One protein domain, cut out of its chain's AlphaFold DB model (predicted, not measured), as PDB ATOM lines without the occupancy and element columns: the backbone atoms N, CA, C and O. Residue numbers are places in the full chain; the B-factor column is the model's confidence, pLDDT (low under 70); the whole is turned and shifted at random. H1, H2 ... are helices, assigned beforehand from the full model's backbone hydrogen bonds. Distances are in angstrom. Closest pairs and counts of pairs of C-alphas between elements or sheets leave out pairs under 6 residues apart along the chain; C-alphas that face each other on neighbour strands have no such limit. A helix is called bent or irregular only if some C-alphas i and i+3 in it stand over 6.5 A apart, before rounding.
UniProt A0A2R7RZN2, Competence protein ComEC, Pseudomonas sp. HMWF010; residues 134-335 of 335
ATOM      1  N   ILE A 134     470.105 483.992 443.784       83.38
ATOM      2  CA  ILE A 134     469.839 484.966 442.711       83.38
ATOM      3  C   ILE A 134     468.345 485.040 442.378       83.38
ATOM      4  O   ILE A 134     467.872 486.104 441.990       83.38
ATOM      5  N   LEU A 135     467.601 483.938 442.552       80.25
ATOM      6  CA  LEU A 135     466.145 483.917 442.336       80.25
ATOM      7  C   LEU A 135     465.418 484.807 443.339       80.25
ATOM      8  O   LEU A 135     464.423 485.445 443.009       80.25
ATOM      9  N   SER A 136     465.965 484.879 444.551       78.88
ATOM     10  CA  SER A 136     465.509 485.806 445.569       78.88
ATOM     11  C   SER A 136     466.260 487.130 445.477       78.88
ATOM     12  O   SER A 136     467.423 487.211 445.076       78.88
ATOM     13  N   ILE A 137     465.602 488.199 445.911       81.56
ATOM     14  CA  ILE A 137     466.175 489.540 445.896       81.56
ATOM     15  C   ILE A 137     467.270 489.628 446.963       81.56
ATOM     16  O   ILE A 137     467.028 489.794 448.157       81.56
ATOM     17  N   SER A 138     468.502 489.434 446.497       82.50
ATOM     18  CA  SER A 138     469.714 489.437 447.314       82.50
ATOM     19  C   SER A 138     470.164 490.834 447.768       82.50
ATOM     20  O   SER A 138     469.773 491.867 447.218       82.50
ATOM     21  N   GLY A 139     471.076 490.862 448.746       83.88
ATOM     22  CA  GLY A 139     471.715 492.101 449.198       83.88
ATOM     23  C   GLY A 139     472.530 492.817 448.128       83.88
ATOM     24  O   GLY A 139     472.621 494.042 448.151       83.88
ATOM     25  N   LEU A 140     473.051 492.076 447.147       83.81
ATOM     26  CA  LEU A 140     473.766 492.658 446.019       83.81
ATOM     27  C   LEU A 140     472.829 493.508 445.149       83.81
ATOM     28  O   LEU A 140     473.203 494.615 444.775       83.81
ATOM     29  N   HIS A 141     471.591 493.063 444.917       86.12
ATOM     30  CA  HIS A 141     470.592 493.848 444.185       86.12
ATOM     31  C   HIS A 141     470.285 495.177 444.885       86.12
ATOM     32  O   HIS A 141     470.322 496.232 444.254       86.12
ATOM     33  N   MET A 142     470.067 495.147 446.205       89.81
ATOM     34  CA  MET A 142     469.838 496.362 447.000       89.81
ATOM     35  C   MET A 142     471.047 497.304 446.972       89.81
ATOM     36  O   MET A 142     470.888 498.516 446.814       89.81
ATOM     37  N   ALA A 143     472.260 496.753 447.075       89.12
ATOM     38  CA  ALA A 143     473.494 497.527 447.001       89.12
ATOM     39  C   ALA A 143     473.683 498.185 445.625       89.12
ATOM     40  O   ALA A 143     474.088 499.345 445.560       89.12
ATOM     41  N   ILE A 144     473.356 497.482 444.536       88.50
ATOM     42  CA  ILE A 144     473.443 498.010 443.169       88.50
ATOM     43  C   ILE A 144     472.420 499.117 442.954       88.50
ATOM     44  O   ILE A 144     472.803 500.196 442.515       88.50
ATOM     45  N   VAL A 145     471.149 498.896 443.300       90.31
ATOM     46  CA  VAL A 145     470.092 499.907 443.136       90.31
ATOM     47  C   VAL A 145     470.427 501.169 443.933       90.31
ATOM     48  O   VAL A 145     470.468 502.268 443.374       90.31
ATOM     49  N   GLY A 146     470.746 501.020 445.222       93.06
ATOM     50  CA  GLY A 146     471.112 502.149 446.075       93.06
ATOM     51  C   GLY A 146     472.397 502.842 445.617       93.06
ATOM     52  O   GLY A 146     472.447 504.070 445.546       93.06
ATOM     53  N   GLY A 147     473.434 502.068 445.289       92.12
ATOM     54  CA  GLY A 147     474.738 502.571 444.853       92.12
ATOM     55  C   GLY A 147     474.692 503.275 443.498       92.12
ATOM     56  O   GLY A 147     475.328 504.315 443.330       92.12
ATOM     57  N   PHE A 148     473.899 502.762 442.556       91.06
ATOM     58  CA  PHE A 148     473.683 503.376 441.247       91.06
ATOM     59  C   PHE A 148     472.989 504.730 441.383       91.06
ATOM     60  O   PHE A 148     473.501 505.730 440.881       91.06
ATOM     61  N   VAL A 149     471.876 504.798 442.124       93.06
ATOM     62  CA  VAL A 149     471.156 506.062 442.344       93.06
ATOM     63  C   VAL A 149     472.011 507.057 443.129       93.06
ATOM     64  O   VAL A 149     472.061 508.233 442.772       93.06
ATOM     65  N   PHE A 150     472.754 506.593 444.139       95.31
ATOM     66  CA  PHE A 150     473.744 507.410 444.842       95.31
ATOM     67  C   PHE A 150     474.789 507.989 443.876       95.31
ATOM     68  O   PHE A 150     475.053 509.193 443.889       95.31
ATOM     69  N   GLY A 151     475.380 507.149 443.022       93.50
ATOM     70  CA  GLY A 151     476.399 507.551 442.054       93.50
ATOM     71  C   GLY A 151     475.866 508.547 441.026       93.50
ATOM     72  O   GLY A 151     476.494 509.580 440.795       93.50
ATOM     73  N   LEU A 152     474.680 508.285 440.474       92.56
ATOM     74  CA  LEU A 152     474.017 509.156 439.507       92.56
ATOM     75  C   LEU A 152     473.667 510.516 440.121       92.56
ATOM     76  O   LEU A 152     473.992 511.551 439.543       92.56
ATOM     77  N   ALA A 153     473.085 510.528 441.324       94.25
ATOM     78  CA  ALA A 153     472.813 511.762 442.057       94.25
ATOM     79  C   ALA A 153     474.108 512.536 442.330       94.25
ATOM     80  O   ALA A 153     474.160 513.758 442.175       94.25
ATOM     81  N   ARG A 154     475.193 511.835 442.687       93.81
ATOM     82  CA  ARG A 154     476.482 512.480 442.929       93.81
ATOM     83  C   ARG A 154     477.072 513.088 441.660       93.81
ATOM     84  O   ARG A 154     477.589 514.204 441.739       93.81
ATOM     85  N   LEU A 155     476.976 512.388 440.530       93.31
ATOM     86  CA  LEU A 155     477.431 512.864 439.225       93.31
ATOM     87  C   LEU A 155     476.621 514.080 438.762       93.31
ATOM     88  O   LEU A 155     477.212 515.081 438.370       93.31
ATOM     89  N   ALA A 156     475.294 514.039 438.891       93.31
ATOM     90  CA  ALA A 156     474.415 515.156 438.540       93.31
ATOM     91  C   ALA A 156     474.725 516.417 439.365       93.31
ATOM     92  O   ALA A 156     474.811 517.518 438.824       93.31
ATOM     93  N   ILE A 157     474.972 516.260 440.672       92.75
ATOM     94  CA  ILE A 157     475.384 517.369 441.545       92.75
ATOM     95  C   ILE A 157     476.766 517.899 441.146       92.75
ATOM     96  O   ILE A 157     476.985 519.105 441.178       92.75
ATOM     97  N   ALA A 158     477.701 517.016 440.780       91.38
ATOM     98  CA  ALA A 158     479.044 517.405 440.351       91.38
ATOM     99  C   ALA A 158     479.062 518.099 438.976       91.38
ATOM    100  O   ALA A 158     479.934 518.928 438.734       91.38
ATOM    101  N   ALA A 159     478.098 517.797 438.103       92.69
ATOM    102  CA  ALA A 159     477.971 518.409 436.783       92.69
ATOM    103  C   ALA A 159     477.563 519.894 436.835       92.69
ATOM    104  O   ALA A 159     477.807 520.627 435.880       92.69
ATOM    105  N   SER A 160     476.967 520.356 437.942       92.69
ATOM    106  CA  SER A 160     476.624 521.766 438.145       92.69
ATOM    107  C   SER A 160     477.599 522.426 439.129       92.69
ATOM    108  O   SER A 160     477.555 522.121 440.324       92.69
ATOM    109  N   PRO A 161     478.444 523.379 438.680       87.81
ATOM    110  CA  PRO A 161     479.401 524.069 439.549       87.81
ATOM    111  C   PRO A 161     478.745 524.743 440.759       87.81
ATOM    112  O   PRO A 161     479.298 524.749 441.857       87.81
ATOM    113  N   TRP A 162     477.533 525.276 440.579       91.56
ATOM    114  CA  TRP A 162     476.784 525.930 441.649       91.56
ATOM    115  C   TRP A 162     476.371 524.941 442.749       91.56
ATOM    116  O   TRP A 162     476.598 525.203 443.930       91.56
ATOM    117  N   LEU A 163     475.818 523.783 442.369       87.69
ATOM    118  CA  LEU A 163     475.432 522.723 443.307       87.69
ATOM    119  C   LEU A 163     476.654 522.080 443.967       87.69
ATOM    120  O   LEU A 163     476.631 521.826 445.171       87.69
ATOM    121  N   ALA A 164     477.727 521.854 443.209       86.25
ATOM    122  CA  ALA A 164     478.956 521.250 443.712       86.25
ATOM    123  C   ALA A 164     479.603 522.064 444.848       86.25
ATOM    124  O   ALA A 164     480.171 521.469 445.761       86.25
ATOM    125  N   LEU A 165     479.487 523.398 444.804       86.69
ATOM    126  CA  LEU A 165     480.063 524.307 445.799       86.69
ATOM    127  C   LEU A 165     479.130 524.620 446.980       86.69
ATOM    128  O   LEU A 165     479.613 525.040 448.027       86.69
ATOM    129  N   ARG A 166     477.807 524.458 446.826       87.50
ATOM    130  CA  ARG A 166     476.818 524.933 447.817       87.50
ATOM    131  C   ARG A 166     475.997 523.840 448.491       87.50
ATOM    132  O   ARG A 166     475.431 524.090 449.550       87.50
ATOM    133  N   ALA A 167     475.908 522.650 447.902       88.81
ATOM    134  CA  ALA A 167     475.085 521.567 448.425       88.81
ATOM    135  C   ALA A 167     475.948 520.455 449.052       88.81
ATOM    136  O   ALA A 167     477.000 520.111 448.505       88.81
ATOM    137  N   PRO A 168     475.503 519.811 450.152       90.19
ATOM    138  CA  PRO A 168     476.180 518.648 450.723       90.19
ATOM    139  C   PRO A 168     475.947 517.419 449.831       90.19
ATOM    140  O   PRO A 168     475.176 516.515 450.154       90.19
ATOM    141  N   GLY A 169     476.608 517.386 448.672       90.44
ATOM    142  CA  GLY A 169     476.256 516.473 447.587       90.44
ATOM    143  C   GLY A 169     476.343 514.993 447.949       90.44
ATOM    144  O   GLY A 169     475.541 514.201 447.467       90.44
ATOM    145  N   LYS A 170     477.258 514.618 448.853       92.12
ATOM    146  CA  LYS A 170     477.351 513.250 449.385       92.12
ATOM    147  C   LYS A 170     476.113 512.865 450.207       92.12
ATOM    148  O   LYS A 170     475.642 511.740 450.093       92.12
ATOM    149  N   LYS A 171     475.572 513.791 451.009       94.75
ATOM    150  CA  LYS A 171     474.395 513.543 451.858       94.75
ATOM    151  C   LYS A 171     473.115 513.493 451.029       94.75
ATOM    152  O   LYS A 171     472.316 512.586 451.216       94.75
ATOM    153  N   ILE A 172     472.970 514.389 450.051       95.19
ATOM    154  CA  ILE A 172     471.844 514.357 449.102       95.19
ATOM    155  C   ILE A 172     471.844 513.042 448.316       95.19
ATOM    156  O   ILE A 172     470.818 512.373 448.234       95.19
ATOM    157  N   ALA A 173     473.008 512.629 447.806       95.62
ATOM    158  CA  ALA A 173     473.153 511.345 447.131       95.62
ATOM    159  C   ALA A 173     472.812 510.159 448.051       95.62
ATOM    160  O   ALA A 173     472.176 509.209 447.603       95.62
ATOM    161  N   ALA A 174     473.184 510.214 449.337       96.38
ATOM    162  CA  ALA A 174     472.831 509.181 450.314       96.38
ATOM    163  C   ALA A 174     471.320 509.093 450.560       96.38
ATOM    164  O   ALA A 174     470.782 507.991 450.593       96.38
ATOM    165  N   VAL A 175     470.623 510.230 450.660       97.50
ATOM    166  CA  VAL A 175     469.153 510.255 450.756       97.50
ATOM    167  C   VAL A 175     468.513 509.681 449.492       97.50
ATOM    168  O   VAL A 175     467.579 508.887 449.593       97.50
ATOM    169  N   ALA A 176     469.028 510.023 448.308       96.56
ATOM    170  CA  ALA A 176     468.531 509.482 447.044       96.56
ATOM    171  C   ALA A 176     468.727 507.956 446.956       96.56
ATOM    172  O   ALA A 176     467.785 507.232 446.643       96.56
ATOM    173  N   GLY A 177     469.922 507.461 447.301       96.62
ATOM    174  CA  GLY A 177     470.223 506.028 447.342       96.62
ATOM    175  C   GLY A 177     469.354 505.270 448.348       96.62
ATOM    176  O   GLY A 177     468.786 504.234 448.008       96.62
ATOM    177  N   LEU A 178     469.167 505.816 449.554       96.88
ATOM    178  CA  LEU A 178     468.273 505.243 450.564       96.88
ATOM    179  C   LEU A 178     466.817 505.196 450.083       96.88
ATOM    180  O   LEU A 178     466.144 504.182 450.250       96.88
ATOM    181  N   SER A 179     466.346 506.268 449.441       96.94
ATOM    182  CA  SER A 179     464.992 506.332 448.878       96.94
ATOM    183  C   SER A 179     464.786 505.270 447.795       96.94
ATOM    184  O   SER A 179     463.738 504.630 447.758       96.94
ATOM    185  N   ALA A 180     465.799 505.028 446.957       94.75
ATOM    186  CA  ALA A 180     465.762 503.982 445.939       94.75
ATOM    187  C   ALA A 180     465.710 502.570 446.544       94.75
ATOM    188  O   ALA A 180     464.921 501.747 446.090       94.75
ATOM    189  N   VAL A 181     466.495 502.303 447.595       95.69
ATOM    190  CA  VAL A 181     466.451 501.023 448.326       95.69
ATOM    191  C   VAL A 181     465.071 500.784 448.939       95.69
ATOM    192  O   VAL A 181     464.519 499.700 448.783       95.69
ATOM    193  N   ILE A 182     464.483 501.793 449.590       95.56
ATOM    194  CA  ILE A 182     463.137 501.684 450.176       95.56
ATOM    195  C   ILE A 182     462.089 501.461 449.079       95.56
ATOM    196  O   ILE A 182     461.237 500.585 449.214       95.56
ATOM    197  N   GLY A 183     462.166 502.207 447.973       93.00
ATOM    198  CA  GLY A 183     461.276 502.019 446.828       93.00
ATOM    199  C   GLY A 183     461.362 500.603 446.257       93.00
ATOM    200  O   GLY A 183     460.338 499.951 446.059       93.00
ATOM    201  N   TYR A 184     462.577 500.085 446.072       91.81
ATOM    202  CA  TYR A 184     462.776 498.723 445.584       91.81
ATOM    203  C   TYR A 184     462.349 497.659 446.607       91.81
ATOM    204  O   TYR A 184     461.806 496.629 446.214       91.81
ATOM    205  N   LEU A 185     462.476 497.906 447.917       93.75
ATOM    206  CA  LEU A 185     461.927 497.021 448.952       93.75
ATOM    207  C   LEU A 185     460.398 496.885 448.836       93.75
ATOM    208  O   LEU A 185     459.855 495.788 448.946       93.75
ATOM    209  N   VAL A 186     459.697 497.985 448.553       91.69
ATOM    210  CA  VAL A 186     458.241 497.968 448.341       91.69
ATOM    211  C   VAL A 186     457.878 497.219 447.054       91.69
ATOM    212  O   VAL A 186     456.991 496.369 447.072       91.69
ATOM    213  N   ILE A 187     458.586 497.479 445.948       88.81
ATOM    214  CA  ILE A 187     458.345 496.817 444.649       88.81
ATOM    215  C   ILE A 187     458.667 495.314 444.712       88.81
ATOM    216  O   ILE A 187     457.964 494.492 444.130       88.81
ATOM    217  N   SER A 188     459.696 494.933 445.459       88.56
ATOM    218  CA  SER A 188     460.067 493.530 445.670       88.56
ATOM    219  C   SER A 188     459.096 492.769 446.572       88.56
ATOM    220  O   SER A 188     459.085 491.541 446.547       88.56
ATOM    221  N   GLY A 189     458.261 493.476 447.343       86.88
ATOM    222  CA  GLY A 189     457.315 492.881 448.288       86.88
ATOM    223  C   GLY A 189     457.879 492.546 449.649       86.88
ATOM    224  O   GLY A 189     457.273 491.733 450.341       86.88
ATOM    225  N   ALA A 190     459.033 493.116 449.992       89.12
ATOM    226  CA  ALA A 190     459.712 492.891 451.257       89.12
ATOM    227  C   ALA A 190     459.861 491.402 451.655       89.12
ATOM    228  O   ALA A 190     459.567 491.043 452.793       89.12
ATOM    229  N   PRO A 191     460.327 490.497 450.764       88.75
ATOM    230  CA  PRO A 191     460.677 489.153 451.208       88.75
ATOM    231  C   PRO A 191     461.811 489.234 452.250       88.75
ATOM    232  O   PRO A 191     462.653 490.137 452.158       88.75
ATOM    233  N   PRO A 192     461.921 488.281 453.195       88.62
ATOM    234  CA  PRO A 192     462.875 488.388 454.301       88.62
ATOM    235  C   PRO A 192     464.331 488.688 453.881       88.62
ATOM    236  O   PRO A 192     464.993 489.487 454.545       88.62
ATOM    237  N   PRO A 193     464.887 488.107 452.792       90.00
ATOM    238  CA  PRO A 193     466.222 488.478 452.307       90.00
ATOM    239  C   PRO A 193     466.351 489.946 451.882       90.00
ATOM    240  O   PRO A 193     467.365 490.577 452.193       90.00
ATOM    241  N   ALA A 194     465.326 490.499 451.229       91.75
ATOM    242  CA  ALA A 194     465.295 491.887 450.782       91.75
ATOM    243  C   ALA A 194     465.177 492.860 451.962       91.75
ATOM    244  O   ALA A 194     465.859 493.882 451.967       91.75
ATOM    245  N   GLU A 195     464.386 492.531 452.989       93.81
ATOM    246  CA  GLU A 195     464.282 493.342 454.212       93.81
ATOM    247  C   GLU A 195     465.632 493.473 454.917       93.81
ATOM    248  O   GLU A 195     466.083 494.582 455.210       93.81
ATOM    249  N   ARG A 196     466.330 492.348 455.129       94.19
ATOM    250  CA  ARG A 196     467.657 492.354 455.765       94.19
ATOM    251  C   ARG A 196     468.663 493.175 454.965       94.19
ATOM    252  O   ARG A 196     469.442 493.944 455.535       94.19
ATOM    253  N   ALA A 197     468.638 493.022 453.644       93.31
ATOM    254  CA  ALA A 197     469.471 493.795 452.740       93.31
ATOM    255  C   ALA A 197     469.161 495.297 452.798       93.31
ATOM    256  O   ALA A 197     470.084 496.106 452.879       93.31
ATOM    257  N   ALA A 198     467.881 495.669 452.809       96.12
ATOM    258  CA  ALA A 198     467.442 497.055 452.897       96.12
ATOM    259  C   ALA A 198     467.820 497.690 454.241       96.12
ATOM    260  O   ALA A 198     468.311 498.815 454.251       96.12
ATOM    261  N   ILE A 199     467.685 496.966 455.359       96.56
ATOM    262  CA  ILE A 199     468.128 497.436 456.683       96.56
ATOM    263  C   ILE A 199     469.647 497.631 456.702       96.56
ATOM    264  O   ILE A 199     470.133 498.675 457.136       96.56
ATOM    265  N   THR A 200     470.410 496.672 456.170       96.25
ATOM    266  CA  THR A 200     471.877 496.775 456.086       96.25
ATOM    267  C   THR A 200     472.304 497.970 455.226       96.25
ATOM    268  O   THR A 200     473.165 498.754 455.630       96.25
ATOM    269  N   ALA A 201     471.662 498.169 454.072       95.88
ATOM    270  CA  ALA A 201     471.895 499.325 453.212       95.88
ATOM    271  C   ALA A 201     471.482 500.642 453.889       95.88
ATOM    272  O   ALA A 201     472.191 501.639 453.767       95.88
ATOM    273  N   ALA A 202     470.383 500.655 454.646       96.88
ATOM    274  CA  ALA A 202     469.939 501.826 455.393       96.88
ATOM    275  C   ALA A 202     470.954 502.240 456.461       96.88
ATOM    276  O   ALA A 202     471.266 503.425 456.566       96.88
ATOM    277  N   VAL A 203     471.540 501.281 457.186       97.38
ATOM    278  CA  VAL A 203     472.635 501.553 458.129       97.38
ATOM    279  C   VAL A 203     473.861 502.113 457.401       97.38
ATOM    280  O   VAL A 203     474.445 503.098 457.857       97.38
ATOM    281  N   ALA A 204     474.218 501.561 456.239       96.00
ATOM    282  CA  ALA A 204     475.332 502.060 455.433       96.00
ATOM    283  C   ALA A 204     475.096 503.501 454.927       96.00
ATOM    284  O   ALA A 204     475.989 504.347 455.020       96.00
ATOM    285  N   PHE A 205     473.890 503.824 454.445       96.69
ATOM    286  CA  PHE A 205     473.534 505.187 454.034       96.69
ATOM    287  C   PHE A 205     473.440 506.149 455.221       96.69
ATOM    288  O   PHE A 205     473.912 507.282 455.118       96.69
ATOM    289  N   ALA A 206     472.916 505.708 456.365       96.88
ATOM    290  CA  ALA A 206     472.913 506.494 457.593       96.88
ATOM    291  C   ALA A 206     474.343 506.826 458.039       96.88
ATOM    292  O   ALA A 206     474.638 507.978 458.352       96.88
ATOM    293  N   ALA A 207     475.265 505.861 457.975       96.19
ATOM    294  CA  ALA A 207     476.676 506.105 458.244       96.19
ATOM    295  C   ALA A 207     477.250 507.193 457.321       96.19
ATOM    296  O   ALA A 207     477.953 508.079 457.800       96.19
ATOM    297  N   ILE A 208     476.888 507.210 456.031       94.69
ATOM    298  CA  ILE A 208     477.282 508.291 455.111       94.69
ATOM    299  C   ILE A 208     476.724 509.652 455.557       94.69
ATOM    300  O   ILE A 208     477.448 510.646 455.485       94.69
ATOM    301  N   LEU A 209     475.469 509.714 456.013       95.50
ATOM    302  CA  LEU A 209     474.837 510.954 456.488       95.50
ATOM    303  C   LEU A 209     475.518 511.520 457.743       95.50
ATOM    304  O   LEU A 209     475.641 512.743 457.873       95.50
ATOM    305  N   PHE A 210     476.000 510.636 458.619       95.88
ATOM    306  CA  PHE A 210     476.768 510.965 459.824       95.88
ATOM    307  C   PHE A 210     478.284 511.065 459.586       95.88
ATOM    308  O   PHE A 210     479.051 511.088 460.547       95.88
ATOM    309  N   ASP A 211     478.724 511.103 458.325       93.69
ATOM    310  CA  ASP A 211     480.134 511.221 457.936       93.69
ATOM    311  C   ASP A 211     481.033 510.095 458.502       93.69
ATOM    312  O   ASP A 211     482.233 510.262 458.725       93.69
ATOM    313  N   ARG A 212     480.451 508.906 458.692       94.25
ATOM    314  CA  ARG A 212     481.117 507.654 459.073       94.25
ATOM    315  C   ARG A 212     481.377 506.762 457.851       94.25
ATOM    316  O   ARG A 212     480.899 507.008 456.741       94.25
ATOM    317  N   GLN A 213     482.170 505.710 458.054       90.31
ATOM    318  CA  GLN A 213     482.412 504.686 457.037       90.31
ATOM    319  C   GLN A 213     481.168 503.810 456.851       90.31
ATOM    320  O   GLN A 213     480.619 503.294 457.821       90.31
ATOM    321  N   ALA A 214     480.733 503.646 455.601       88.25
ATOM    322  CA  ALA A 214     479.493 502.946 455.257       88.25
ATOM    323  C   ALA A 214     479.591 501.420 455.402       88.25
ATOM    324  O   ALA A 214     478.644 500.775 455.835       88.25
ATOM    325  N   ILE A 215     480.741 500.849 455.032       87.81
ATOM    326  CA  ILE A 215     480.978 499.404 455.000       87.81
ATOM    327  C   ILE A 215     481.954 499.081 456.126       87.81
ATOM    328  O   ILE A 215     483.142 499.363 456.000       87.81
ATOM    329  N   THR A 216     481.437 498.565 457.239       92.75
ATOM    330  CA  THR A 216     482.225 498.170 458.417       92.75
ATOM    331  C   THR A 216     481.541 497.012 459.143       92.75
ATOM    332  O   THR A 216     480.312 496.888 459.095       92.75
ATOM    333  N   LEU A 217     482.311 496.211 459.885       94.56
ATOM    334  CA  LEU A 217     481.751 495.174 460.762       94.56
ATOM    335  C   LEU A 217     480.851 495.757 461.863       94.56
ATOM    336  O   LEU A 217     479.841 495.156 462.217       94.56
ATOM    337  N   HIS A 218     481.161 496.961 462.352       94.94
ATOM    338  CA  HIS A 218     480.323 497.671 463.323       94.94
ATOM    339  C   HIS A 218     478.950 498.031 462.741       94.94
ATOM    340  O   HIS A 218     477.929 497.796 463.382       94.94
ATOM    341  N   GLY A 219     478.908 498.561 461.515       95.00
ATOM    342  CA  GLY A 219     477.652 498.846 460.819       95.00
ATOM    343  C   GLY A 219     476.831 497.576 460.581       95.00
ATOM    344  O   GLY A 219     475.622 497.574 460.797       95.00
ATOM    345  N   LEU A 220     477.494 496.472 460.224       95.62
ATOM    346  CA  LEU A 220     476.830 495.179 460.077       95.62
ATOM    347  C   LEU A 220     476.244 494.677 461.408       95.62
ATOM    348  O   LEU A 220     475.111 494.202 461.428       95.62
ATOM    349  N   ALA A 221     476.964 494.830 462.523       96.69
ATOM    350  CA  ALA A 221     476.459 494.477 463.849       96.69
ATOM    351  C   ALA A 221     475.224 495.309 464.236       96.69
ATOM    352  O   ALA A 221     474.249 494.760 464.743       96.69
ATOM    353  N   VAL A 222     475.217 496.613 463.934       97.38
ATOM    354  CA  VAL A 222     474.035 497.471 464.138       97.38
ATOM    355  C   VAL A 222     472.850 496.986 463.301       97.38
ATOM    356  O   VAL A 222     471.743 496.882 463.822       97.38
ATOM    357  N   ALA A 223     473.070 496.637 462.030       96.94
ATOM    358  CA  ALA A 223     472.017 496.086 461.179       96.94
ATOM    359  C   ALA A 223     471.455 494.769 461.743       96.94
ATOM    360  O   ALA A 223     470.236 494.604 461.797       96.94
ATOM    361  N   ALA A 224     472.322 493.868 462.222       96.75
ATOM    362  CA  ALA A 224     471.913 492.623 462.872       96.75
ATOM    363  C   ALA A 224     471.036 492.883 464.105       96.75
ATOM    364  O   ALA A 224     469.981 492.272 464.241       96.75
ATOM    365  N   LEU A 225     471.439 493.819 464.971       97.50
ATOM    366  CA  LEU A 225     470.677 494.183 466.168       97.50
ATOM    367  C   LEU A 225     469.300 494.759 465.827       97.50
ATOM    368  O   LEU A 225     468.320 494.390 466.464       97.50
ATOM    369  N   ILE A 226     469.208 495.619 464.806       97.56
ATOM    370  CA  ILE A 226     467.923 496.162 464.341       97.56
ATOM    371  C   ILE A 226     467.016 495.033 463.845       97.56
ATOM    372  O   ILE A 226     465.854 494.975 464.233       97.56
ATOM    373  N   ILE A 227     467.540 494.119 463.023       96.06
ATOM    374  CA  ILE A 227     466.758 492.991 462.498       96.06
ATOM    375  C   ILE A 227     466.260 492.102 463.637       96.06
ATOM    376  O   ILE A 227     465.075 491.802 463.683       96.06
ATOM    377  N   LEU A 228     467.128 491.729 464.579       95.81
ATOM    378  CA  LEU A 228     466.754 490.864 465.703       95.81
ATOM    379  C   LEU A 228     465.809 491.546 466.702       95.81
ATOM    380  O   LEU A 228     465.040 490.862 467.371       95.81
ATOM    381  N   ALA A 229     465.839 492.876 466.799       96.56
ATOM    382  CA  ALA A 229     464.868 493.628 467.590       96.56
ATOM    383  C   ALA A 229     463.475 493.656 466.937       96.56
ATOM    384  O   ALA A 229     462.473 493.710 467.646       96.56
ATOM    385  N   LEU A 230     463.408 493.632 465.600       93.62
ATOM    386  CA  LEU A 230     462.152 493.612 464.846       93.62
ATOM    387  C   LEU A 230     461.581 492.194 464.685       93.62
ATOM    388  O   LEU A 230     460.367 492.027 464.735       93.62
ATOM    389  N   GLN A 231     462.452 491.205 464.477       91.44
ATOM    390  CA  GLN A 231     462.136 489.802 464.190       91.44
ATOM    391  C   GLN A 231     463.130 488.898 464.950       91.44
ATOM    392  O   GLN A 231     464.141 488.462 464.382       91.44
ATOM    393  N   PRO A 232     462.920 488.639 466.253       91.19
ATOM    394  CA  PRO A 232     463.836 487.828 467.063       91.19
ATOM    395  C   PRO A 232     464.008 486.394 466.534       91.19
ATOM    396  O   PRO A 232     465.089 485.809 466.639       91.19
ATOM    397  N   GLU A 233     462.972 485.837 465.912       90.12
ATOM    398  CA  GLU A 233     462.966 484.524 465.273       90.12
ATOM    399  C   GLU A 233     463.959 484.409 464.106       90.12
ATOM    400  O   GLU A 233     464.425 483.307 463.798       90.12
ATOM    401  N   ALA A 234     464.368 485.537 463.510       90.19
ATOM    402  CA  ALA A 234     465.310 485.559 462.396       90.19
ATOM    403  C   ALA A 234     466.680 484.961 462.760       90.19
ATOM    404  O   ALA A 234     467.354 484.436 461.878       90.19
ATOM    405  N   ALA A 235     467.088 484.962 464.036       90.00
ATOM    406  CA  ALA A 235     468.362 484.375 464.474       90.00
ATOM    407  C   ALA A 235     468.496 482.881 464.115       90.00
ATOM    408  O   ALA A 235     469.585 482.401 463.783       90.00
ATOM    409  N   GLY A 236     467.381 482.145 464.176       87.12
ATOM    410  CA  GLY A 236     467.323 480.724 463.829       87.12
ATOM    411  C   GLY A 236     467.135 480.464 462.334       87.12
ATOM    412  O   GLY A 236     467.249 479.321 461.897       87.12
ATOM    413  N   ALA A 237     466.844 481.500 461.543       88.25
ATOM    414  CA  ALA A 237     466.546 481.348 460.129       88.25
ATOM    415  C   ALA A 237     467.838 481.126 459.318       88.25
ATOM    416  O   ALA A 237     468.753 481.961 459.376       88.25
ATOM    417  N   PRO A 238     467.907 480.084 458.464       89.19
ATOM    418  CA  PRO A 238     469.083 479.820 457.629       89.19
ATOM    419  C   PRO A 238     469.486 481.029 456.775       89.19
ATOM    420  O   PRO A 238     470.665 481.334 456.613       89.19
ATOM    421  N   GLY A 239     468.496 481.766 456.256       88.88
ATOM    422  CA  GLY A 239     468.726 482.947 455.424       88.88
ATOM    423  C   GLY A 239     469.419 484.101 456.156       88.88
ATOM    424  O   GLY A 239     470.219 484.809 455.543       88.88
ATOM    425  N   PHE A 240     469.137 484.302 457.448       92.00
ATOM    426  CA  PHE A 240     469.831 485.300 458.263       92.00
ATOM    427  C   PHE A 240     471.285 484.879 458.481       92.00
ATOM    428  O   PHE A 240     472.196 485.631 458.141       92.00
ATOM    429  N   GLN A 241     471.495 483.645 458.950       94.00
ATOM    430  CA  GLN A 241     472.817 483.091 459.250       94.00
ATOM    431  C   GLN A 241     473.747 483.146 458.034       94.00
ATOM    432  O   GLN A 241     474.834 483.717 458.110       94.00
ATOM    433  N   MET A 242     473.285 482.652 456.881       91.62
ATOM    434  CA  MET A 242     474.062 482.682 455.641       91.62
ATOM    435  C   MET A 242     474.353 484.115 455.170       91.62
ATOM    436  O   MET A 242     475.484 484.418 454.801       91.62
ATOM    437  N   SER A 243     473.366 485.019 455.211       91.94
ATOM    438  CA  SER A 243     473.546 486.407 454.759       91.94
ATOM    439  C   SER A 243     474.582 487.157 455.600       91.94
ATOM    440  O   SER A 243     475.448 487.841 455.051       91.94
ATOM    441  N   PHE A 244     474.506 487.038 456.927       94.44
ATOM    442  CA  PHE A 244     475.428 487.716 457.837       94.44
ATOM    443  C   PHE A 244     476.814 487.072 457.843       94.44
ATOM    444  O   PHE A 244     477.801 487.805 457.872       94.44
ATOM    445  N   ALA A 245     476.911 485.743 457.727       95.19
ATOM    446  CA  ALA A 245     478.189 485.051 457.568       95.19
ATOM    447  C   ALA A 245     478.905 485.486 456.279       95.19
ATOM    448  O   ALA A 245     480.058 485.914 456.337       95.19
ATOM    449  N   ALA A 246     478.203 485.471 455.138       93.00
ATOM    450  CA  ALA A 246     478.748 485.934 453.863       93.00
ATOM    451  C   ALA A 246     479.199 487.397 453.939       93.00
ATOM    452  O   ALA A 246     480.329 487.717 453.585       93.00
ATOM    453  N   THR A 247     478.340 488.288 454.444       94.00
ATOM    454  CA  THR A 247     478.644 489.727 454.498       94.00
ATOM    455  C   THR A 247     479.817 490.018 455.433       94.00
ATOM    456  O   THR A 247     480.698 490.793 455.074       94.00
ATOM    457  N   THR A 248     479.885 489.356 456.591       96.00
ATOM    458  CA  THR A 248     481.019 489.467 457.526       96.00
ATOM    459  C   THR A 248     482.321 489.057 456.848       96.00
ATOM    460  O   THR A 248     483.301 489.797 456.892       96.00
ATOM    461  N   ALA A 249     482.318 487.903 456.178       95.56
ATOM    462  CA  ALA A 249     483.498 487.370 455.514       95.56
ATOM    463  C   ALA A 249     483.944 488.253 454.333       95.56
ATOM    464  O   ALA A 249     485.137 488.480 454.151       95.56
ATOM    465  N   LEU A 250     482.996 488.822 453.578       93.12
ATOM    466  CA  LEU A 250     483.274 489.768 452.494       93.12
ATOM    467  C   LEU A 250     483.836 491.103 452.999       93.12
ATOM    468  O   LEU A 250     484.767 491.629 452.392       93.12
ATOM    469  N   ILE A 251     483.310 491.648 454.102       93.12
ATOM    470  CA  ILE A 251     483.850 492.872 454.716       93.12
ATOM    471  C   ILE A 251     485.265 492.612 455.241       93.12
ATOM    472  O   ILE A 251     486.171 493.384 454.936       93.12
ATOM    473  N   ALA A 252     485.477 491.503 455.954       93.31
ATOM    474  CA  ALA A 252     486.796 491.120 456.452       93.31
ATOM    475  C   ALA A 252     487.804 490.923 455.306       93.31
ATOM    476  O   ALA A 252     488.936 491.396 455.387       93.31
ATOM    477  N   LEU A 253     487.377 490.290 454.205       93.00
ATOM    478  CA  LEU A 253     488.192 490.165 453.000       93.00
ATOM    479  C   LEU A 253     488.533 491.540 452.423       93.00
ATOM    480  O   LEU A 253     489.690 491.781 452.106       93.00
ATOM    481  N   ALA A 254     487.563 492.448 452.306       89.50
ATOM    482  CA  ALA A 254     487.784 493.789 451.770       89.50
ATOM    483  C   ALA A 254     488.732 494.638 452.638       89.50
ATOM    484  O   ALA A 254     489.491 495.443 452.098       89.50
ATOM    485  N   GLU A 255     488.706 494.460 453.961       88.62
ATOM    486  CA  GLU A 255     489.627 495.116 454.897       88.62
ATOM    487  C   GLU A 255     491.047 494.533 454.822       88.62
ATOM    488  O   GLU A 255     492.020 495.286 454.890       88.62
ATOM    489  N   ALA A 256     491.175 493.214 454.632       89.00
ATOM    490  CA  ALA A 256     492.458 492.517 454.534       89.00
ATOM    491  C   ALA A 256     493.077 492.532 453.122       89.00
ATOM    492  O   ALA A 256     494.271 492.263 452.973       89.00
ATOM    493  N   TRP A 257     492.290 492.809 452.075       86.50
ATOM    494  CA  TRP A 257     492.752 492.710 450.692       86.50
ATOM    495  C   TRP A 257     493.837 493.756 450.391       86.50
ATOM    496  O   TRP A 257     493.633 494.948 450.656       86.50
ATOM    497  N   PRO A 258     494.973 493.362 449.784       80.12
ATOM    498  CA  PRO A 258     496.037 494.295 449.447       80.12
ATOM    499  C   PRO A 258     495.516 495.413 448.543       80.12
ATOM    500  O   PRO A 258     494.934 495.165 447.482       80.12
ATOM    501  N   ARG A 259     495.742 496.668 448.940       76.75
ATOM    502  CA  ARG A 259     495.445 497.799 448.059       76.75
ATOM    503  C   ARG A 259     496.494 497.826 446.951       76.75
ATOM    504  O   ARG A 259     497.684 497.837 447.271       76.75
ATOM    505  N   PRO A 260     496.092 497.851 445.670       69.19
ATOM    506  CA  PRO A 260     497.052 497.944 444.583       69.19
ATOM    507  C   PRO A 260     497.858 499.236 444.740       69.19
ATOM    508  O   PRO A 260     497.299 500.305 445.015       69.19
ATOM    509  N   LEU A 261     499.174 499.140 444.558       67.81
ATOM    510  CA  LEU A 261     500.022 500.316 444.430       67.81
ATOM    511  C   LEU A 261     499.551 501.076 443.184       67.81
ATOM    512  O   LEU A 261     499.533 500.537 442.078       67.81
ATOM    513  N   ARG A 262     499.089 502.318 443.362       60.84
ATOM    514  CA  ARG A 262     498.692 503.179 442.240       60.84
ATOM    515  C   ARG A 262     499.950 503.611 441.494       60.84
ATOM    516  O   ARG A 262     500.538 504.641 441.809       60.84
ATOM    517  N   GLU A 263     500.356 502.835 440.498       63.84
ATOM    518  CA  GLU A 263     501.438 503.228 439.600       63.84
ATOM    519  C   GLU A 263     500.953 504.312 438.625       63.84
ATOM    520  O   GLU A 263     500.057 504.127 437.789       63.84
ATOM    521  N   ILE A 264     501.547 505.498 438.761       63.03
ATOM    522  CA  ILE A 264     501.092 506.738 438.116       63.03
ATOM    523  C   ILE A 264     501.351 506.724 436.591       63.03
ATOM    524  O   ILE A 264     500.659 507.434 435.861       63.03
ATOM    525  N   ALA A 265     502.207 505.832 436.072       68.88
ATOM    526  CA  ALA A 265     502.686 505.870 434.683       68.88
ATOM    527  C   ALA A 265     502.754 504.491 433.982       68.88
ATOM    528  O   ALA A 265     503.802 504.093 433.484       68.88
ATOM    529  N   VAL A 266     501.642 503.754 433.924       75.94
ATOM    530  CA  VAL A 266     501.573 502.457 433.219       75.94
ATOM    531  C   VAL A 266     500.817 502.612 431.885       75.94
ATOM    532  O   VAL A 266     499.746 503.231 431.886       75.94
ATOM    533  N   PRO A 267     501.314 502.063 430.755       84.56
ATOM    534  CA  PRO A 267     500.597 502.047 429.477       84.56
ATOM    535  C   PRO A 267     499.184 501.453 429.589       84.56
ATOM    536  O   PRO A 267     498.960 500.498 430.337       84.56
ATOM    537  N   TRP A 268     498.227 501.978 428.813       83.44
ATOM    538  CA  TRP A 268     496.814 501.569 428.876       83.44
ATOM    539  C   TRP A 268     496.562 500.050 428.740       83.44
ATOM    540  O   TRP A 268     495.707 499.559 429.481       83.44
ATOM    541  N   PRO A 269     497.293 499.271 427.905       85.69
ATOM    542  CA  PRO A 269     497.042 497.835 427.785       85.69
ATOM    543  C   PRO A 269     497.443 497.090 429.060       85.69
ATOM    544  O   PRO A 269     496.731 496.208 429.528       85.69
ATOM    545  N   ILE A 270     498.562 497.493 429.670       84.06
ATOM    546  CA  ILE A 270     499.059 496.897 430.911       84.06
ATOM    547  C   ILE A 270     498.122 497.261 432.068       84.06
ATOM    548  O   ILE A 270     497.786 496.393 432.870       84.06
ATOM    549  N   ARG A 271     497.601 498.497 432.110       83.62
ATOM    550  CA  ARG A 271     496.563 498.891 433.079       83.62
ATOM    551  C   ARG A 271     495.281 498.081 432.930       83.62
ATOM    552  O   ARG A 271     494.702 497.692 433.938       83.62
ATOM    553  N   ALA A 272     494.840 497.823 431.698       84.94
ATOM    554  CA  ALA A 272     493.655 497.013 431.443       84.94
ATOM    555  C   ALA A 272     493.849 495.570 431.938       84.94
ATOM    556  O   ALA A 272     492.983 495.045 432.632       84.94
ATOM    557  N   ILE A 273     495.012 494.967 431.665       87.00
ATOM    558  CA  ILE A 273     495.360 493.625 432.158       87.00
ATOM    559  C   ILE A 273     495.452 493.606 433.689       87.00
ATOM    560  O   ILE A 273     494.892 492.714 434.318       87.00
ATOM    561  N   GLN A 274     496.109 494.588 434.312       84.75
ATOM    562  CA  GLN A 274     496.191 494.696 435.774       84.75
ATOM    563  C   GLN A 274     494.800 494.834 436.407       84.75
ATOM    564  O   GLN A 274     494.497 494.133 437.372       84.75
ATOM    565  N   ALA A 275     493.936 495.681 435.842       84.06
ATOM    566  CA  ALA A 275     492.567 495.862 436.312       84.06
ATOM    567  C   ALA A 275     491.732 494.583 436.153       84.06
ATOM    568  O   ALA A 275     491.026 494.205 437.085       84.06
ATOM    569  N   ALA A 276     491.845 493.890 435.015       85.25
ATOM    570  CA  ALA A 276     491.154 492.627 434.769       85.25
ATOM    571  C   ALA A 276     491.625 491.524 435.731       85.25
ATOM    572  O   ALA A 276     490.798 490.855 436.347       85.25
ATOM    573  N   THR A 277     492.939 491.380 435.925       86.12
ATOM    574  CA  THR A 277     493.522 490.414 436.867       86.12
ATOM    575  C   THR A 277     493.104 490.716 438.302       86.12
ATOM    576  O   THR A 277     492.729 489.806 439.037       86.12
ATOM    577  N   GLN A 278     493.112 491.987 438.708       85.50
ATOM    578  CA  GLN A 278     492.673 492.381 440.042       85.50
ATOM    579  C   GLN A 278     491.173 492.136 440.237       85.50
ATOM    580  O   GLN A 278     490.772 491.613 441.274       85.50
ATOM    581  N   TRP A 279     490.344 492.482 439.250       84.31
ATOM    582  CA  TRP A 279     488.909 492.215 439.285       84.31
ATOM    583  C   TRP A 279     488.622 490.716 439.387       84.31
ATOM    584  O   TRP A 279     487.809 490.305 440.216       84.31
ATOM    585  N   LEU A 280     489.331 489.896 438.608       86.75
ATOM    586  CA  LEU A 280     489.218 488.443 438.659       86.75
ATOM    587  C   LEU A 280     489.638 487.911 440.032       86.75
ATOM    588  O   LEU A 280     488.896 487.141 440.635       86.75
ATOM    589  N   ALA A 281     490.778 488.362 440.562       87.94
ATOM    590  CA  ALA A 281     491.272 487.946 441.871       87.94
ATOM    591  C   ALA A 281     490.294 488.308 443.000       87.94
ATOM    592  O   ALA A 281     489.996 487.461 443.842       87.94
ATOM    593  N   VAL A 282     489.736 489.525 442.985       86.94
ATOM    594  CA  VAL A 282     488.714 489.959 443.952       86.94
ATOM    595  C   VAL A 282     487.434 489.141 443.797       86.94
ATOM    596  O   VAL A 282     486.868 488.718 444.798       86.94
ATOM    597  N   SER A 283     486.984 488.877 442.569       86.00
ATOM    598  CA  SER A 283     485.745 488.127 442.311       86.00
ATOM    599  C   SER A 283     485.858 486.662 442.742       86.00
ATOM    600  O   SER A 283     484.939 486.124 443.364       86.00
ATOM    601  N   VAL A 284     487.004 486.029 442.469       90.00
ATOM    602  CA  VAL A 284     487.323 484.672 442.934       90.00
ATOM    603  C   VAL A 284     487.430 484.646 444.456       90.00
ATOM    604  O   VAL A 284     486.786 483.811 445.089       90.00
ATOM    605  N   GLY A 285     488.176 485.582 445.050       91.06
ATOM    606  CA  GLY A 285     488.330 485.688 446.500       91.06
ATOM    607  C   GLY A 285     486.993 485.887 447.213       91.06
ATOM    608  O   GLY A 285     486.684 485.157 448.151       91.06
ATOM    609  N   ALA A 286     486.164 486.812 446.725       89.62
ATOM    610  CA  ALA A 286     484.836 487.085 447.266       89.62
ATOM    611  C   ALA A 286     483.926 485.854 447.184       89.62
ATOM    612  O   ALA A 286     483.327 485.469 448.186       89.62
ATOM    613  N   SER A 287     483.862 485.201 446.019       89.06
ATOM    614  CA  SER A 287     483.024 484.013 445.816       89.06
ATOM    615  C   SER A 287     483.475 482.838 446.685       89.06
ATOM    616  O   SER A 287     482.646 482.140 447.266       89.06
ATOM    617  N   PHE A 288     484.787 482.634 446.813       91.12
ATOM    618  CA  PHE A 288     485.358 481.573 447.635       91.12
ATOM    619  C   PHE A 288     485.106 481.808 449.127       91.12
ATOM    620  O   PHE A 288     484.589 480.927 449.808       91.12
ATOM    621  N   VAL A 289     485.408 483.008 449.631       93.44
ATOM    622  CA  VAL A 289     485.240 483.357 451.049       93.44
ATOM    623  C   VAL A 289     483.763 483.371 451.448       93.44
ATOM    624  O   VAL A 289     483.416 482.825 452.494       93.44
ATOM    625  N   ALA A 290     482.880 483.918 450.606       91.00
ATOM    626  CA  ALA A 290     481.440 483.847 450.837       91.00
ATOM    627  C   ALA A 290     480.951 482.392 450.836       91.00
ATOM    628  O   ALA A 290     480.244 481.993 451.758       91.00
ATOM    629  N   GLY A 291     481.386 481.584 449.862       90.00
ATOM    630  CA  GLY A 291     481.048 480.163 449.778       90.00
ATOM    631  C   GLY A 291     481.494 479.369 451.005       90.00
ATOM    632  O   GLY A 291     480.700 478.609 451.555       90.00
ATOM    633  N   LEU A 292     482.721 479.591 451.489       92.44
ATOM    634  CA  LEU A 292     483.229 478.988 452.725       92.44
ATOM    635  C   LEU A 292     482.434 479.429 453.958       92.44
ATOM    636  O   LEU A 292     482.156 478.606 454.825       92.44
ATOM    637  N   ALA A 293     482.045 480.702 454.032       94.12
ATOM    638  CA  ALA A 293     481.265 481.223 455.149       94.12
ATOM    639  C   ALA A 293     479.827 480.673 455.169       94.12
ATOM    640  O   ALA A 293     479.288 480.398 456.239       94.12
ATOM    641  N   THR A 294     479.197 480.485 454.003       91.56
ATOM    642  CA  THR A 294     477.815 479.982 453.904       91.56
ATOM    643  C   THR A 294     477.708 478.463 453.838       91.56
ATOM    644  O   THR A 294     476.668 477.910 454.187       91.56
ATOM    645  N   GLY A 295     478.765 477.782 453.391       90.19
ATOM    646  CA  GLY A 295     478.789 476.340 453.143       90.19
ATOM    647  C   GLY A 295     478.361 475.492 454.345       90.19
ATOM    648  O   GLY A 295     477.478 474.653 454.176       90.19
ATOM    649  N   PRO A 296     478.899 475.715 455.561       92.31
ATOM    650  CA  PRO A 296     478.493 474.975 456.757       92.31
ATOM    651  C   PRO A 296     476.995 475.077 457.056       92.31
ATOM    652  O   PRO A 296     476.349 474.063 457.313       92.31
ATOM    653  N   PHE A 297     476.419 476.276 456.937       90.75
ATOM    654  CA  PHE A 297     474.982 476.486 457.115       90.75
ATOM    655  C   PHE A 297     474.171 475.798 456.018       90.75
ATOM    656  O   PHE A 297     473.132 475.206 456.300       90.75
ATOM    657  N   ALA A 298     474.651 475.834 454.772       87.94
ATOM    658  CA  ALA A 298     473.984 475.157 453.670       87.94
ATOM    659  C   ALA A 298     473.973 473.628 453.854       87.94
ATOM    660  O   ALA A 298     472.944 472.986 453.637       87.94
ATOM    661  N   MET A 299     475.087 473.058 454.321       89.81
ATOM    662  CA  MET A 299     475.191 471.636 454.656       89.81
ATOM    663  C   MET A 299     474.255 471.261 455.802       89.81
ATOM    664  O   MET A 299     473.512 470.295 455.675       89.81
ATOM    665  N   GLN A 300     474.246 472.043 456.882       89.00
ATOM    666  CA  GLN A 300     473.419 471.769 458.056       89.00
ATOM    667  C   GLN A 300     471.915 471.864 457.760       89.00
ATOM    668  O   GLN A 300     471.157 470.991 458.167       89.00
ATOM    669  N   HIS A 301     471.476 472.926 457.076       86.81
ATOM    670  CA  HIS A 301     470.046 473.215 456.907       86.81
ATOM    671  C   HIS A 301     469.432 472.562 455.672       86.81
ATOM    672  O   HIS A 301     468.241 472.259 455.673       86.81
ATOM    673  N   PHE A 302     470.220 472.346 454.615       85.25
ATOM    674  CA  PHE A 302     469.712 471.821 453.344       85.25
ATOM    675  C   PHE A 302     470.298 470.467 452.955       85.25
ATOM    676  O   PHE A 302     469.876 469.923 451.938       85.25
ATOM    677  N   ASN A 303     471.246 469.915 453.725       87.00
ATOM    678  CA  ASN A 303     471.939 468.661 453.408       87.00
ATOM    679  C   ASN A 303     472.527 468.659 451.983       87.00
ATOM    680  O   ASN A 303     472.477 467.655 451.271       87.00
ATOM    681  N   ARG A 304     473.036 469.814 451.532       82.00
ATOM    682  CA  ARG A 304     473.517 470.021 450.158       82.00
ATOM    683  C   ARG A 304     474.851 470.759 450.135       82.00
ATOM    684  O   ARG A 304     475.095 471.662 450.930       82.00
ATOM    685  N   VAL A 305     475.673 470.406 449.146       83.06
ATOM    686  CA  VAL A 305     476.914 471.105 448.788       83.06
ATOM    687  C   VAL A 305     476.850 471.462 447.307       83.06
ATOM    688  O   VAL A 305     476.731 470.583 446.455       83.06
ATOM    689  N   ALA A 306     476.922 472.754 446.990       81.50
ATOM    690  CA  ALA A 306     476.903 473.235 445.611       81.50
ATOM    691  C   ALA A 306     478.320 473.233 445.020       81.50
ATOM    692  O   ALA A 306     479.050 474.219 445.119       81.50
ATOM    693  N   ILE A 307     478.702 472.122 444.386       80.44
ATOM    694  CA  ILE A 307     480.037 471.926 443.790       80.44
ATOM    695  C   ILE A 307     480.328 472.985 442.711       80.44
ATOM    696  O   ILE A 307     481.438 473.502 442.612       80.44
ATOM    697  N   TRP A 308     479.306 473.368 441.943       85.81
ATOM    698  CA  TRP A 308     479.412 474.356 440.868       85.81
ATOM    699  C   TRP A 308     479.287 475.812 441.342       85.81
ATOM    700  O   TRP A 308     479.367 476.720 440.518       85.81
ATOM    701  N   GLY A 309     479.136 476.051 442.650       83.56
ATOM    702  CA  GLY A 309     478.884 477.380 443.218       83.56
ATOM    703  C   GLY A 309     479.922 478.428 442.826       83.56
ATOM    704  O   GLY A 309     479.565 479.532 442.424       83.56
ATOM    705  N   LEU A 310     481.210 478.091 442.905       85.50
ATOM    706  CA  LEU A 310     482.294 479.017 442.567       85.50
ATOM    707  C   LEU A 310     482.318 479.396 441.070       85.50
ATOM    708  O   LEU A 310     482.217 480.589 440.774       85.50
ATOM    709  N   PRO A 311     482.431 478.444 440.118       88.44
ATOM    710  CA  PRO A 311     482.485 478.787 438.697       88.44
ATOM    711  C   PRO A 311     481.186 479.432 438.200       88.44
ATOM    712  O   PRO A 311     481.240 480.355 437.388       88.44
ATOM    713  N   ALA A 312     480.027 479.007 438.713       88.88
ATOM    714  CA  ALA A 312     478.747 479.596 438.346       88.88
ATOM    715  C   ALA A 312     478.638 481.055 438.821       88.88
ATOM    716  O   ALA A 312     478.281 481.929 438.032       88.88
ATOM    717  N   ASN A 313     479.008 481.351 440.074       87.56
ATOM    718  CA  ASN A 313     478.965 482.718 440.608       87.56
ATOM    719  C   ASN A 313     479.911 483.671 439.874       87.56
ATOM    720  O   ASN A 313     479.543 484.818 439.632       87.56
ATOM    721  N   LEU A 314     481.099 483.203 439.481       86.50
ATOM    722  CA  LEU A 314     482.085 484.043 438.800       86.50
ATOM    723  C   LEU A 314     481.568 484.601 437.464       86.50
ATOM    724  O   LEU A 314     481.930 485.710 437.078       86.50
ATOM    725  N   ILE A 315     480.706 483.848 436.777       88.56
ATOM    726  CA  ILE A 315     480.102 484.245 435.501       88.56
ATOM    727  C   ILE A 315     478.771 484.962 435.739       88.56
ATOM    728  O   ILE A 315     478.528 486.045 435.200       88.56
ATOM    729  N   VAL A 316     477.895 484.359 436.544       88.00
ATOM    730  CA  VAL A 316     476.503 484.796 436.657       88.00
ATOM    731  C   VAL A 316     476.361 486.021 437.553       88.00
ATOM    732  O   VAL A 316     475.552 486.886 437.231       88.00
ATOM    733  N   ALA A 317     477.139 486.166 438.631       84.50
ATOM    734  CA  ALA A 317     476.975 487.309 439.531       84.50
ATOM    735  C   ALA A 317     477.272 488.657 438.839       84.50
ATOM    736  O   ALA A 317     476.432 489.557 438.952       84.50
ATOM    737  N   PRO A 318     478.369 488.826 438.066       83.94
ATOM    738  CA  PRO A 318     478.603 490.056 437.307       83.94
ATOM    739  C   PRO A 318     477.552 490.291 436.220       83.94
ATOM    740  O   PRO A 318     477.064 491.411 436.075       83.94
ATOM    741  N   LEU A 319     477.173 489.241 435.483       88.44
ATOM    742  CA  LEU A 319     476.172 489.337 434.420       88.44
ATOM    743  C   LEU A 319     474.808 489.758 434.981       88.44
ATOM    744  O   LEU A 319     474.183 490.684 434.470       88.44
ATOM    745  N   SER A 320     474.381 489.121 436.069       86.88
ATOM    746  CA  SER A 320     473.149 489.450 436.781       86.88
ATOM    747  C   SER A 320     473.158 490.905 437.256       86.88
ATOM    748  O   SER A 320     472.233 491.668 436.983       86.88
ATOM    749  N   SER A 321     474.263 491.312 437.883       82.75
ATOM    750  CA  SER A 321     474.414 492.615 438.532       82.75
ATOM    751  C   SER A 321     474.508 493.795 437.568       82.75
ATOM    752  O   SER A 321     473.890 494.830 437.802       82.75
ATOM    753  N   PHE A 322     475.312 493.666 436.510       83.44
ATOM    754  CA  PHE A 322     475.672 494.790 435.639       83.44
ATOM    755  C   PHE A 322     474.964 494.772 434.287       83.44
ATOM    756  O   PHE A 322     474.976 495.786 433.595       83.44
ATOM    757  N   VAL A 323     474.350 493.649 433.910       88.88
ATOM    758  CA  VAL A 323     473.622 493.520 432.644       88.88
ATOM    759  C   VAL A 323     472.153 493.249 432.931       88.88
ATOM    760  O   VAL A 323     471.324 494.130 432.734       88.88
ATOM    761  N   ILE A 324     471.816 492.072 433.460       88.88
ATOM    762  CA  ILE A 324     470.419 491.623 433.554       88.88
ATOM    763  C   ILE A 324     469.578 492.613 434.369       88.88
ATOM    764  O   ILE A 324     468.565 493.098 433.878       88.88
ATOM    765  N   MET A 325     470.015 492.976 435.575       85.88
ATOM    766  CA  MET A 325     469.247 493.854 436.462       85.88
ATOM    767  C   MET A 325     469.061 495.282 435.927       85.88
ATOM    768  O   MET A 325     467.921 495.747 435.927       85.88
ATOM    769  N   PRO A 326     470.099 495.990 435.437       83.69
ATOM    770  CA  PRO A 326     469.909 497.298 434.814       83.69
ATOM    771  C   PRO A 326     468.970 497.274 433.605       83.69
ATOM    772  O   PRO A 326     468.127 498.161 433.481       83.69
ATOM    773  N   PHE A 327     469.077 496.264 432.733       87.69
ATOM    774  CA  PHE A 327     468.195 496.143 431.568       87.69
ATOM    775  C   PHE A 327     466.760 495.775 431.962       87.69
ATOM    776  O   PHE A 327     465.828 496.334 431.390       87.69
ATOM    777  N   LEU A 328     466.569 494.917 432.970       85.75
ATOM    778  CA  LEU A 328     465.248 494.647 433.547       85.75
ATOM    779  C   LEU A 328     464.640 495.923 434.138       85.75
ATOM    780  O   LEU A 328     463.504 496.257 433.820       85.75
ATOM    781  N   ALA A 329     465.404 496.673 434.936       82.31
ATOM    782  CA  ALA A 329     464.942 497.930 435.516       82.31
ATOM    783  C   ALA A 329     464.557 498.945 434.428       82.31
ATOM    784  O   ALA A 329     463.477 499.527 434.488       82.31
ATOM    785  N   LEU A 330     465.392 499.113 433.398       83.44
ATOM    786  CA  LEU A 330     465.094 500.002 432.277       83.44
ATOM    787  C   LEU A 330     463.839 499.554 431.516       83.44
ATOM    788  O   LEU A 330     462.964 500.378 431.272       83.44
ATOM    789  N   GLY A 331     463.716 498.261 431.202       84.56
ATOM    790  CA  GLY A 331     462.534 497.705 430.538       84.56
ATOM    791  C   GLY A 331     461.251 497.970 431.325       84.56
ATOM    792  O   GLY A 331     460.275 498.447 430.763       84.56
ATOM    793  N   THR A 332     461.285 497.785 432.647       81.12
ATOM    794  CA  THR A 332     460.116 498.023 433.512       81.12
ATOM    795  C   THR A 332     459.710 499.491 433.637       81.12
ATOM    796  O   THR A 332     458.575 499.769 434.004       81.12
ATOM    797  N   VAL A 333     460.629 500.430 433.378       80.06
ATOM    798  CA  VAL A 333     460.351 501.876 433.407       80.06
ATOM    799  C   VAL A 333     459.838 502.379 432.055       80.06
ATOM    800  O   VAL A 333     459.132 503.385 432.014       80.06
ATOM    801  N   LEU A 334     460.212 501.719 430.955       76.56
ATOM    802  CA  LEU A 334     459.855 502.124 429.593       76.56
ATOM    803  C   LEU A 334     458.493 501.586 429.111       76.56
ATOM    804  O   LEU A 334     458.002 502.072 428.092       76.56
ATOM    805  N   GLU A 335     457.890 500.625 429.819       60.56
ATOM    806  CA  GLU A 335     456.551 500.055 429.553       60.56
ATOM    807  C   GLU A 335     455.442 500.597 430.471       60.56
ATOM    808  O   GLU A 335     454.309 500.813 429.981       60.56
TER     809      GLU A 335
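Overview. This is residues 134 to 335 of the 335 residues of the protein "Competence protein ComEC" of Pseudomonas sp. HMWF010 (UniProt A0A2R7RZN2). H1, H3 and H4 form an up-and-down bundle, each helix running against the one before it; H5 and H7 pack on H4, and long H8 folds back along H7 as a hairpin. The first arm of bent H9 crosses H8, and residues 330 to 335 stick out. The printed part has 202 residues with nine named helices, H1 to H9 in order, and no named strand: all helix. It is compact, with a radius of gyration of the C-alphas of 18.4 A and spans of 57 by 43 by 40 A.

Along the chain. H1, residues 139 to 159, begins at C-alpha 139 (471.715, 492.101, 449.198) and is 29.8 A long from first to last C-alpha. H2 is residues 161 to 166, H3 169 to 188 (28.1 A), H4 192 to 209 (25.6 A), H5 217 to 230, H6 232 to 236 and H7 238 to 256 (26.8 A). H8, residues 268 to 302, 47.1 A, is irregular: C-alphas 293 and 296 are 7.0 A apart. H9, residues 309 to 334, was assigned as one helix by its hydrogen bonds but is bent, with C-alphas 322 and 325 6.5 A apart; H9a is residues 309 to 322 and H9b is residues 325 to 334, and H9b ends at C-alpha 334 (459.855, 502.124, 429.593).

Arrangement. H1 touches H3, closest C-alphas Gly 146 and Gly 177, 4.2 A. H3 and H4, a hairpin, touch at Lys 171 and Leu 209, 5.3 A. H2 only just touches H1, only at the corner, with 3 pairs of C-alphas within 8 A; the closest are Ala 158 and Ala 164, 5.1 A. H5 touches H4 at a steep tilt of 51 degrees, closest C-alphas Thr 200 and Ala 223, 5.1 A. H6 only just touches H5, only at the corner, with 3 such pairs; the closest are Leu 228 and Ala 234, 6.4 A. H8 touches H7 with residues 285 to 301 alone, closest C-alphas Ala 246 and Ala 290, 4.6 A. H9a touches H8, closest C-alphas Ser 287 and Leu 310, 6.0 A; H9b is close to H1 but not clearly touching, His 141 to Met 325, 7.8 A. Every O i to N i+4 pair is within hydrogen-bond range in H1, H2, H3, H4, H5, H7 and H9b, against 29 of 31 in H8, 8 of 10 in H9a and 0 of 1 in H6, where 2 of 2 O i to N i+3 pairs are.

Size, cuts and confidence. The farthest C-alphas, of Trp 162 and Asn 303, are 58.7 A apart. The printed part has no cut; the link from H7 to H8, 11 residues, is long. Mean pLDDT of the printed part is 89.1, under 70 at residues 260 to 265 and 335.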